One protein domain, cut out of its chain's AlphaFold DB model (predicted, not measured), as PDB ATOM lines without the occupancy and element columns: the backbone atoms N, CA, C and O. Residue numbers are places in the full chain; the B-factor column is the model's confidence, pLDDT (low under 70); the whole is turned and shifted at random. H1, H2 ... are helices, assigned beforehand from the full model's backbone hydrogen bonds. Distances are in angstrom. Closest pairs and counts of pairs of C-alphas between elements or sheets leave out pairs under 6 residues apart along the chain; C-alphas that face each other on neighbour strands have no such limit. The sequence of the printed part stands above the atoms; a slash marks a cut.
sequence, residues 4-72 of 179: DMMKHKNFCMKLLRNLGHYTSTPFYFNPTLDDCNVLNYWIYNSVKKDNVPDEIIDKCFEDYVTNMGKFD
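Overview. This is residues 4 to 72 of the 179 residues of an uncharacterized protein of Plasmodium vivax India VII (UniProt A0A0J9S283). Look first for three helices set as a loose triangle: H2, the longest, and H3 form a V joined at residues 51 to 53, and H1 crosses H3 near their middles. A long loop, residues 19 to 32, leads from H1 to H2. The 69 printed residues, with H1, H2 and H3 in chain order, are all helix in class and compact, with a radius of gyration of the C-alphas of 12.3 A and spans of 34 by 26 by 17 A.

Arrangement. Start at H2, residues 33 to 50. It is near H3, residues 54 to 70, their closest C-alphas 8.1 A apart. H1, residues 4 to 18, is close to H2 but not clearly touching: the closest C-alphas, of Asn 18 and Leu 39, are 7.4 A apart, at a shallow tilt of 19 degrees, opposite ways. H1 and H3 touch, closest at the C-alphas of Cys 12 and Cys 60, 5.6 A; they run the same way at a steep tilt of 45 degrees. In H1, H2 and H3 every O i to N i+4 pair is within hydrogen-bond range.

Along the chain. Find C-alpha 33 at (125.171, -35.674, 196.750); H2 runs 25.2 A from there. H3 covers 24.6 A, ending at C-alpha 70, (124.231, -44.812, 177.311). H1 covers 21.4 A.

Size, cuts and confidence. The C-alphas of Lys 49 and Asp 72, the two farthest apart, are 35.3 A apart. The printed part has no cut. The link from H1 to H2 is long, that from H2 to H3 tight. Residues 21 to 29 have pLDDT under 70.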
ATOM      1  N   ASP A   4     134.964 -66.541 195.747       77.38
ATOM      2  CA  ASP A   4     135.280 -65.118 195.895       77.38
ATOM      3  C   ASP A   4     134.721 -64.281 194.742       77.38
ATOM      4  O   ASP A   4     134.131 -63.225 194.972       77.38
ATOM      5  N   MET A   5     134.714 -64.819 193.520       80.94
ATOM      6  CA  MET A   5     134.029 -64.187 192.387       80.94
ATOM      7  C   MET A   5     132.520 -64.034 192.637       80.94
ATOM      8  O   MET A   5     131.931 -63.005 192.303       80.94
ATOM      9  N   MET A   6     131.877 -65.026 193.265       84.88
ATOM     10  CA  MET A   6     130.455 -64.932 193.615       84.88
ATOM     11  C   MET A   6     130.189 -63.874 194.695       84.88
ATOM     12  O   MET A   6     129.196 -63.149 194.602       84.88
ATOM     13  N   LYS A   7     131.076 -63.731 195.690       83.94
ATOM     14  CA  LYS A   7     130.985 -62.651 196.689       83.94
ATOM     15  C   LYS A   7     131.130 -61.275 196.045       83.94
ATOM     16  O   LYS A   7     130.287 -60.417 196.293       83.94
ATOM     17  N   HIS A   8     132.136 -61.083 195.191       84.75
ATOM     18  CA  HIS A   8     132.370 -59.816 194.492       84.75
ATOM     19  C   HIS A   8     131.185 -59.438 193.603       84.75
ATOM     20  O   HIS A   8     130.690 -58.316 193.679       84.75
ATOM     21  N   LYS A   9     130.640 -60.401 192.849       86.00
ATOM     22  CA  LYS A   9     129.414 -60.200 192.069       86.00
ATOM     23  C   LYS A   9     128.245 -59.777 192.960       86.00
ATOM     24  O   LYS A   9     127.549 -58.819 192.643       86.00
ATOM     25  N   ASN A  10     128.031 -60.456 194.085       87.81
ATOM     26  CA  ASN A  10     126.938 -60.128 195.003       87.81
ATOM     27  C   ASN A  10     127.099 -58.743 195.642       87.81
ATOM     28  O   ASN A  10     126.107 -58.032 195.796       87.81
ATOM     29  N   PHE A  11     128.324 -58.353 195.999       88.38
ATOM     30  CA  PHE A  11     128.627 -57.006 196.474       88.38
ATOM     31  C   PHE A  11     128.304 -55.965 195.396       88.38
ATOM     32  O   PHE A  11     127.533 -55.041 195.652       88.38
ATOM     33  N   CYS A  12     128.797 -56.179 194.175       88.62
ATOM     34  CA  CYS A  12     128.565 -55.285 193.047       88.62
ATOM     35  C   CYS A  12     127.075 -55.107 192.751       88.62
ATOM     36  O   CYS A  12     126.582 -53.990 192.659       88.62
ATOM     37  N   MET A  13     126.311 -56.203 192.721       87.44
ATOM     38  CA  MET A  13     124.863 -56.146 192.504       87.44
ATOM     39  C   MET A  13     124.132 -55.368 193.604       87.44
ATOM     40  O   MET A  13     123.146 -54.693 193.315       87.44
ATOM     41  N   LYS A  14     124.579 -55.445 194.866       88.38
ATOM     42  CA  LYS A  14     124.013 -54.627 195.951       88.38
ATOM     43  C   LYS A  14     124.340 -53.149 195.753       88.38
ATOM     44  O   LYS A  14     123.440 -52.321 195.869       88.38
ATOM     45  N   LEU A  15     125.590 -52.827 195.433       89.00
ATOM     46  CA  LEU A  15     126.031 -51.462 195.156       89.00
ATOM     47  C   LEU A  15     125.246 -50.852 193.985       89.00
ATOM     48  O   LEU A  15     124.620 -49.809 194.140       89.00
ATOM     49  N   LEU A  16     125.171 -51.555 192.858       85.88
ATOM     50  CA  LEU A  16     124.455 -51.113 191.664       85.88
ATOM     51  C   LEU A  16     122.947 -50.928 191.897       85.88
ATOM     52  O   LEU A  16     122.342 -50.030 191.318       85.88
ATOM     53  N   ARG A  17     122.324 -51.719 192.782       81.69
ATOM     54  CA  ARG A  17     120.931 -51.489 193.213       81.69
ATOM     55  C   ARG A  17     120.772 -50.202 194.021       81.69
ATOM     56  O   ARG A  17     119.799 -49.492 193.795       81.69
ATOM     57  N   ASN A  18     121.715 -49.890 194.913       81.12
ATOM     58  CA  ASN A  18     121.729 -48.605 195.624       81.12
ATOM     59  C   ASN A  18     122.036 -47.431 194.687       81.12
ATOM     60  O   ASN A  18     121.640 -46.318 194.992       81.12
ATOM     61  N   LEU A  19     122.694 -47.683 193.551       79.81
ATOM     62  CA  LEU A  19     122.910 -46.730 192.457       79.81
ATOM     63  C   LEU A  19     121.778 -46.742 191.407       79.81
ATOM     64  O   LEU A  19     121.935 -46.154 190.340       79.81
ATOM     65  N   GLY A  20     120.667 -47.444 191.663       71.88
ATOM     66  CA  GLY A  20     119.494 -47.505 190.780       71.88
ATOM     67  C   GLY A  20     119.743 -48.034 189.365       71.88
ATOM     68  O   GLY A  20     118.955 -47.779 188.462       71.88
ATOM     69  N   HIS A  21     120.807 -48.809 189.166       65.19
ATOM     70  CA  HIS A  21     121.259 -49.305 187.864       65.19
ATOM     71  C   HIS A  21     120.253 -50.239 187.152       65.19
ATOM     72  O   HIS A  21     120.313 -50.418 185.937       65.19
ATOM     73  N   TYR A  22     119.341 -50.885 187.885       62.53
ATOM     74  CA  TYR A  22     118.509 -51.980 187.356       62.53
ATOM     75  C   TYR A  22     116.998 -51.741 187.441       62.53
ATOM     76  O   TYR A  22     116.221 -52.691 187.339       62.53
ATOM     77  N   THR A  23     116.548 -50.500 187.633       57.72
ATOM     78  CA  THR A  23     115.114 -50.203 187.546       57.72
ATOM     79  C   THR A  23     114.712 -50.080 186.078       57.72
ATOM     80  O   THR A  23     115.259 -49.257 185.350       57.72
ATOM     81  N   SER A  24     113.743 -50.887 185.636       52.59
ATOM     82  CA  SER A  24     113.192 -50.901 184.268       52.59
ATOM     83  C   SER A  24     112.552 -49.573 183.834       52.59
ATOM     84  O   SER A  24     112.201 -49.402 182.669       52.59
ATOM     85  N   THR A  25     112.419 -48.622 184.756       55.25
ATOM     86  CA  THR A  25     111.994 -47.251 184.506       55.25
ATOM     87  C   THR A  25     113.213 -46.312 184.487       55.25
ATOM     88  O   THR A  25     113.816 -46.057 185.530       55.25
ATOM     89  N   PRO A  26     113.578 -45.725 183.330       50.28
ATOM     90  CA  PRO A  26     114.742 -44.839 183.196       50.28
ATOM     91  C   PRO A  26     114.593 -43.476 183.903       50.28
ATOM     92  O   PRO A  26     115.473 -42.622 183.791       50.28
ATOM     93  N   PHE A  27     113.491 -43.225 184.614       51.69
ATOM     94  CA  PHE A  27     113.097 -41.876 185.023       51.69
ATOM     95  C   PHE A  27     113.550 -41.427 186.418       51.69
ATOM     96  O   PHE A  27     113.564 -40.223 186.645       51.69
ATOM     97  N   TYR A  28     113.951 -42.319 187.334       52.88
ATOM     98  CA  TYR A  28     113.963 -41.924 188.755       52.88
ATOM     99  C   TYR A  28     115.281 -41.982 189.517       52.88
ATOM    100  O   TYR A  28     115.352 -41.355 190.569       52.88
ATOM    101  N   PHE A  29     116.332 -42.644 189.031       64.56
ATOM    102  CA  PHE A  29     117.556 -42.699 189.828       64.56
ATOM    103  C   PHE A  29     118.597 -41.663 189.401       64.56
ATOM    104  O   PHE A  29     119.418 -41.886 188.514       64.56
ATOM    105  N   ASN A  30     118.523 -40.504 190.050       70.00
ATOM    106  CA  ASN A  30     119.487 -39.417 189.962       70.00
ATOM    107  C   ASN A  30     119.957 -39.116 191.395       70.00
ATOM    108  O   ASN A  30     119.381 -38.226 192.022       70.00
ATOM    109  N   PRO A  31     120.907 -39.899 191.949       77.50
ATOM    110  CA  PRO A  31     121.253 -39.805 193.363       77.50
ATOM    111  C   PRO A  31     121.729 -38.390 193.665       77.50
ATOM    112  O   PRO A  31     122.479 -37.797 192.887       77.50
ATOM    113  N   THR A  32     121.264 -37.829 194.770       80.88
ATOM    114  CA  THR A  32     121.764 -36.550 195.266       80.88
ATOM    115  C   THR A  32     123.174 -36.727 195.826       80.88
ATOM    116  O   THR A  32     123.642 -37.843 196.055       80.88
ATOM    117  N   LEU A  33     123.873 -35.619 196.078       78.75
ATOM    118  CA  LEU A  33     125.171 -35.674 196.750       78.75
ATOM    119  C   LEU A  33     125.065 -36.332 198.141       78.75
ATOM    120  O   LEU A  33     125.966 -37.072 198.536       78.75
ATOM    121  N   ASP A  34     123.949 -36.117 198.845       79.31
ATOM    122  CA  ASP A  34     123.661 -36.758 200.131       79.31
ATOM    123  C   ASP A  34     123.549 -38.278 199.993       79.31
ATOM    124  O   ASP A  34     124.190 -39.012 200.751       79.31
ATOM    125  N   ASP A  35     122.827 -38.754 198.975       83.25
ATOM    126  CA  ASP A  35     122.715 -40.187 198.683       83.25
ATOM    127  C   ASP A  35     124.095 -40.803 198.416       83.25
ATOM    128  O   ASP A  35     124.416 -41.879 198.927       83.25
ATOM    129  N   CYS A  36     124.956 -40.098 197.674       86.00
ATOM    130  CA  CYS A  36     126.321 -40.550 197.409       86.00
ATOM    131  C   CYS A  36     127.167 -40.627 198.691       86.00
ATOM    132  O   CYS A  36     127.953 -41.561 198.853       86.00
ATOM    133  N   ASN A  37     127.016 -39.680 199.618       83.50
ATOM    134  CA  ASN A  37     127.745 -39.693 200.888       83.50
ATOM    135  C   ASN A  37     127.299 -40.843 201.799       83.50
ATOM    136  O   ASN A  37     128.143 -41.539 202.372       83.50
ATOM    137  N   VAL A  38     125.990 -41.095 201.885       85.19
ATOM    138  CA  VAL A  38     125.434 -42.249 202.612       85.19
ATOM    139  C   VAL A  38     125.920 -43.557 201.989       85.19
ATOM    140  O   VAL A  38     126.346 -44.470 202.703       85.19
ATOM    141  N   LEU A  39     125.930 -43.640 200.658       89.19
ATOM    142  CA  LEU A  39     126.454 -44.798 199.946       89.19
ATOM    143  C   LEU A  39     127.947 -45.006 200.222       89.19
ATOM    144  O   LEU A  39     128.354 -46.128 200.504       89.19
ATOM    145  N   ASN A  40     128.759 -43.947 200.214       87.31
ATOM    146  CA  ASN A  40     130.187 -44.024 200.532       87.31
ATOM    147  C   ASN A  40     130.439 -44.506 201.968       87.31
ATOM    148  O   ASN A  40     131.323 -45.336 202.192       87.31
ATOM    149  N   TYR A  41     129.627 -44.065 202.934       88.44
ATOM    150  CA  TYR A  41     129.662 -44.591 204.301       88.44
ATOM    151  C   TYR A  41     129.338 -46.091 204.348       88.44
ATOM    152  O   TYR A  41     130.027 -46.866 205.023       88.44
ATOM    153  N   TRP A  42     128.315 -46.526 203.608       89.25
ATOM    154  CA  TRP A  42     127.970 -47.943 203.500       89.25
ATOM    155  C   TRP A  42     129.084 -48.760 202.834       89.25
ATOM    156  O   TRP A  42     129.431 -49.825 203.351       89.25
ATOM    157  N   ILE A  43     129.677 -48.263 201.742       89.31
ATOM    158  CA  ILE A  43     130.802 -48.904 201.047       89.31
ATOM    159  C   ILE A  43     131.964 -49.078 202.021       89.31
ATOM    160  O   ILE A  43     132.424 -50.199 202.205       89.31
ATOM    161  N   TYR A  44     132.389 -48.014 202.706       87.62
ATOM    162  CA  TYR A  44     133.503 -48.066 203.653       87.62
ATOM    163  C   TYR A  44     133.312 -49.142 204.734       87.62
ATOM    164  O   TYR A  44     134.206 -49.956 204.984       87.62
ATOM    165  N   ASN A  45     132.125 -49.184 205.346       84.56
ATOM    166  CA  ASN A  45     131.807 -50.166 206.384       84.56
ATOM    167  C   ASN A  45     131.693 -51.592 205.834       84.56
ATOM    168  O   ASN A  45     132.123 -52.542 206.489       84.56
ATOM    169  N   SER A  46     131.139 -51.746 204.630       82.00
ATOM    170  CA  SER A  46     130.981 -53.049 203.979       82.00
ATOM    171  C   SER A  46     132.328 -53.618 203.538       82.00
ATOM    172  O   SER A  46     132.614 -54.779 203.807       82.00
ATOM    173  N   VAL A  47     133.199 -52.790 202.958       77.62
ATOM    174  CA  VAL A  47     134.573 -53.151 202.574       77.62
ATOM    175  C   VAL A  47     135.373 -53.613 203.779       77.62
ATOM    176  O   VAL A  47     135.975 -54.679 203.734       77.62
ATOM    177  N   LYS A  48     135.335 -52.855 204.884       74.44
ATOM    178  CA  LYS A  48     136.050 -53.217 206.115       74.44
ATOM    179  C   LYS A  48     135.590 -54.561 206.685       74.44
ATOM    180  O   LYS A  48     136.390 -55.290 207.261       74.44
ATOM    181  N   LYS A  49     134.296 -54.869 206.567       74.56
ATOM    182  CA  LYS A  49     133.713 -56.114 207.074       74.56
ATOM    183  C   LYS A  49     134.026 -57.308 206.173       74.56
ATOM    184  O   LYS A  49     134.337 -58.384 206.675       74.56
ATOM    185  N   ASP A  50     133.920 -57.112 204.864       74.25
ATOM    186  CA  ASP A  50     133.914 -58.196 203.883       74.25
ATOM    187  C   ASP A  50     135.251 -58.321 203.116       74.25
ATOM    188  O   ASP A  50     135.380 -59.209 202.275       74.25
ATOM    189  N   ASN A  51     136.245 -57.469 203.416       77.44
ATOM    190  CA  ASN A  51     137.557 -57.373 202.754       77.44
ATOM    191  C   ASN A  51     137.459 -57.292 201.220       77.44
ATOM    192  O   ASN A  51     138.232 -57.921 200.499       77.44
ATOM    193  N   VAL A  52     136.481 -56.533 200.719       82.12
ATOM    194  CA  VAL A  52     136.283 -56.345 199.275       82.12
ATOM    195  C   VAL A  52     137.397 -55.444 198.727       82.12
ATOM    196  O   VAL A  52     137.553 -54.337 199.238       82.12
ATOM    197  N   PRO A  53     138.156 -55.865 197.699       84.31
ATOM    198  CA  PRO A  53     139.192 -55.021 197.106       84.31
ATOM    199  C   PRO A  53     138.607 -53.768 196.443       84.31
ATOM    200  O   PRO A  53     137.580 -53.863 195.767       84.31
ATOM    201  N   ASP A  54     139.301 -52.630 196.550       83.38
ATOM    202  CA  ASP A  54     138.896 -51.368 195.908       83.38
ATOM    203  C   ASP A  54     138.682 -51.530 194.390       83.38
ATOM    204  O   ASP A  54     137.704 -51.017 193.858       83.38
ATOM    205  N   GLU A  55     139.492 -52.359 193.717       85.81
ATOM    206  CA  GLU A  55     139.362 -52.653 192.279       85.81
ATOM    207  C   GLU A  55     137.974 -53.212 191.904       85.81
ATOM    208  O   GLU A  55     137.453 -52.957 190.817       85.81
ATOM    209  N   ILE A  56     137.348 -53.984 192.799       88.44
ATOM    210  CA  ILE A  56     135.995 -54.503 192.567       88.44
ATOM    211  C   ILE A  56     134.979 -53.363 192.618       88.44
ATOM    212  O   ILE A  56     134.051 -53.338 191.815       88.44
ATOM    213  N   ILE A  57     135.153 -52.422 193.544       89.38
ATOM    214  CA  ILE A  57     134.269 -51.266 193.714       89.38
ATOM    215  C   ILE A  57     134.417 -50.327 192.518       89.38
ATOM    216  O   ILE A  57     133.404 -49.922 191.950       89.38
ATOM    217  N   ASP A  58     135.655 -50.064 192.093       89.12
ATOM    218  CA  ASP A  58     135.972 -49.261 190.910       89.12
ATOM    219  C   ASP A  58     135.250 -49.806 189.674       89.12
ATOM    220  O   ASP A  58     134.520 -49.068 189.015       89.12
ATOM    221  N   LYS A  59     135.339 -51.120 189.421       89.62
ATOM    222  CA  LYS A  59     134.636 -51.770 188.297       89.62
ATOM    223  C   LYS A  59     133.114 -51.644 188.387       89.62
ATOM    224  O   LYS A  59     132.448 -51.496 187.367       89.62
ATOM    225  N   CYS A  60     132.541 -51.685 189.591       89.75
ATOM    226  CA  CYS A  60     131.102 -51.467 189.764       89.75
ATOM    227  C   CYS A  60     130.694 -50.027 189.436       89.75
ATOM    228  O   CYS A  60     129.653 -49.809 188.817       89.75
ATOM    229  N   PHE A  61     131.495 -49.039 189.837       89.31
ATOM    230  CA  PHE A  61     131.234 -47.644 189.485       89.31
ATOM    231  C   PHE A  61     131.492 -47.362 188.002       89.31
ATOM    232  O   PHE A  61     130.756 -46.573 187.418       89.31
ATOM    233  N   GLU A  62     132.457 -48.030 187.372       89.50
ATOM    234  CA  GLU A  62     132.688 -47.952 185.927       89.50
ATOM    235  C   GLU A  62     131.478 -48.456 185.124       89.50
ATOM    236  O   GLU A  62     131.036 -47.774 184.195       89.50
ATOM    237  N   ASP A  63     130.892 -49.597 185.513       87.06
ATOM    238  CA  ASP A  63     129.659 -50.121 184.902       87.06
ATOM    239  C   ASP A  63     128.498 -49.130 185.079       87.06
ATOM    240  O   ASP A  63     127.810 -48.787 184.115       87.06
ATOM    241  N   TYR A  64     128.336 -48.565 186.281       86.69
ATOM    242  CA  TYR A  64     127.352 -47.510 186.538       86.69
ATOM    243  C   TYR A  64     127.549 -46.274 185.649       86.69
ATOM    244  O   TYR A  64     126.599 -45.828 185.003       86.69
ATOM    245  N   VAL A  65     128.767 -45.734 185.578       87.25
ATOM    246  CA  VAL A  65     129.089 -44.540 184.781       87.25
ATOM    247  C   VAL A  65     128.858 -44.806 183.294       87.25
ATOM    248  O   VAL A  65     128.239 -43.992 182.608       87.25
ATOM    249  N   THR A  66     129.289 -45.969 182.806       87.12
ATOM    250  CA  THR A  66     129.121 -46.374 181.407       87.12
ATOM    251  C   THR A  66     127.647 -46.523 181.051       87.12
ATOM    252  O   THR A  66     127.215 -46.050 180.000       87.12
ATOM    253  N   ASN A  67     126.842 -47.141 181.918       81.38
ATOM    254  CA  ASN A  67     125.413 -47.289 181.660       81.38
ATOM    255  C   ASN A  67     124.665 -45.953 181.752       81.38
ATOM    256  O   ASN A  67     123.814 -45.710 180.903       81.38
ATOM    257  N   MET A  68     125.021 -45.050 182.671       81.12
ATOM    258  CA  MET A  68     124.481 -43.677 182.689       81.12
ATOM    259  C   MET A  68     124.781 -42.931 181.380       81.12
ATOM    260  O   MET A  68     123.890 -42.288 180.821       81.12
ATOM    261  N   GLY A  69     125.996 -43.093 180.842       81.75
ATOM    262  CA  GLY A  69     126.401 -42.517 179.560       81.75
ATOM    263  C   GLY A  69     125.576 -43.012 178.367       81.75
ATOM    264  O   GLY A  69     125.268 -42.223 177.482       81.75
ATOM    265  N   LYS A  70     125.130 -44.277 178.361       83.25
ATOM    266  CA  LYS A  70     124.231 -44.812 177.311       83.25
ATOM    267  C   LYS A  70     122.852 -44.145 177.288       83.25
ATOM    268  O   LYS A  70     122.143 -44.266 176.294       83.25
ATOM    269  N   PHE A  71     122.460 -43.491 178.380       79.88
ATOM    270  CA  PHE A  71     121.207 -42.745 178.497       79.88
ATOM    271  C   PHE A  71     121.415 -41.226 178.415       79.88
ATOM    272  O   PHE A  71     120.520 -40.483 178.813       79.88
ATOM    273  N   ASP A  72     122.592 -40.766 177.971       81.88
ATOM    274  CA  ASP A  72     122.982 -39.349 177.930       81.88
ATOM    275  C   ASP A  72     122.856 -38.639 179.294       81.88
ATOM    276  O   ASP A  72     122.623 -37.431 179.383       81.88
TER     277      ASP A  72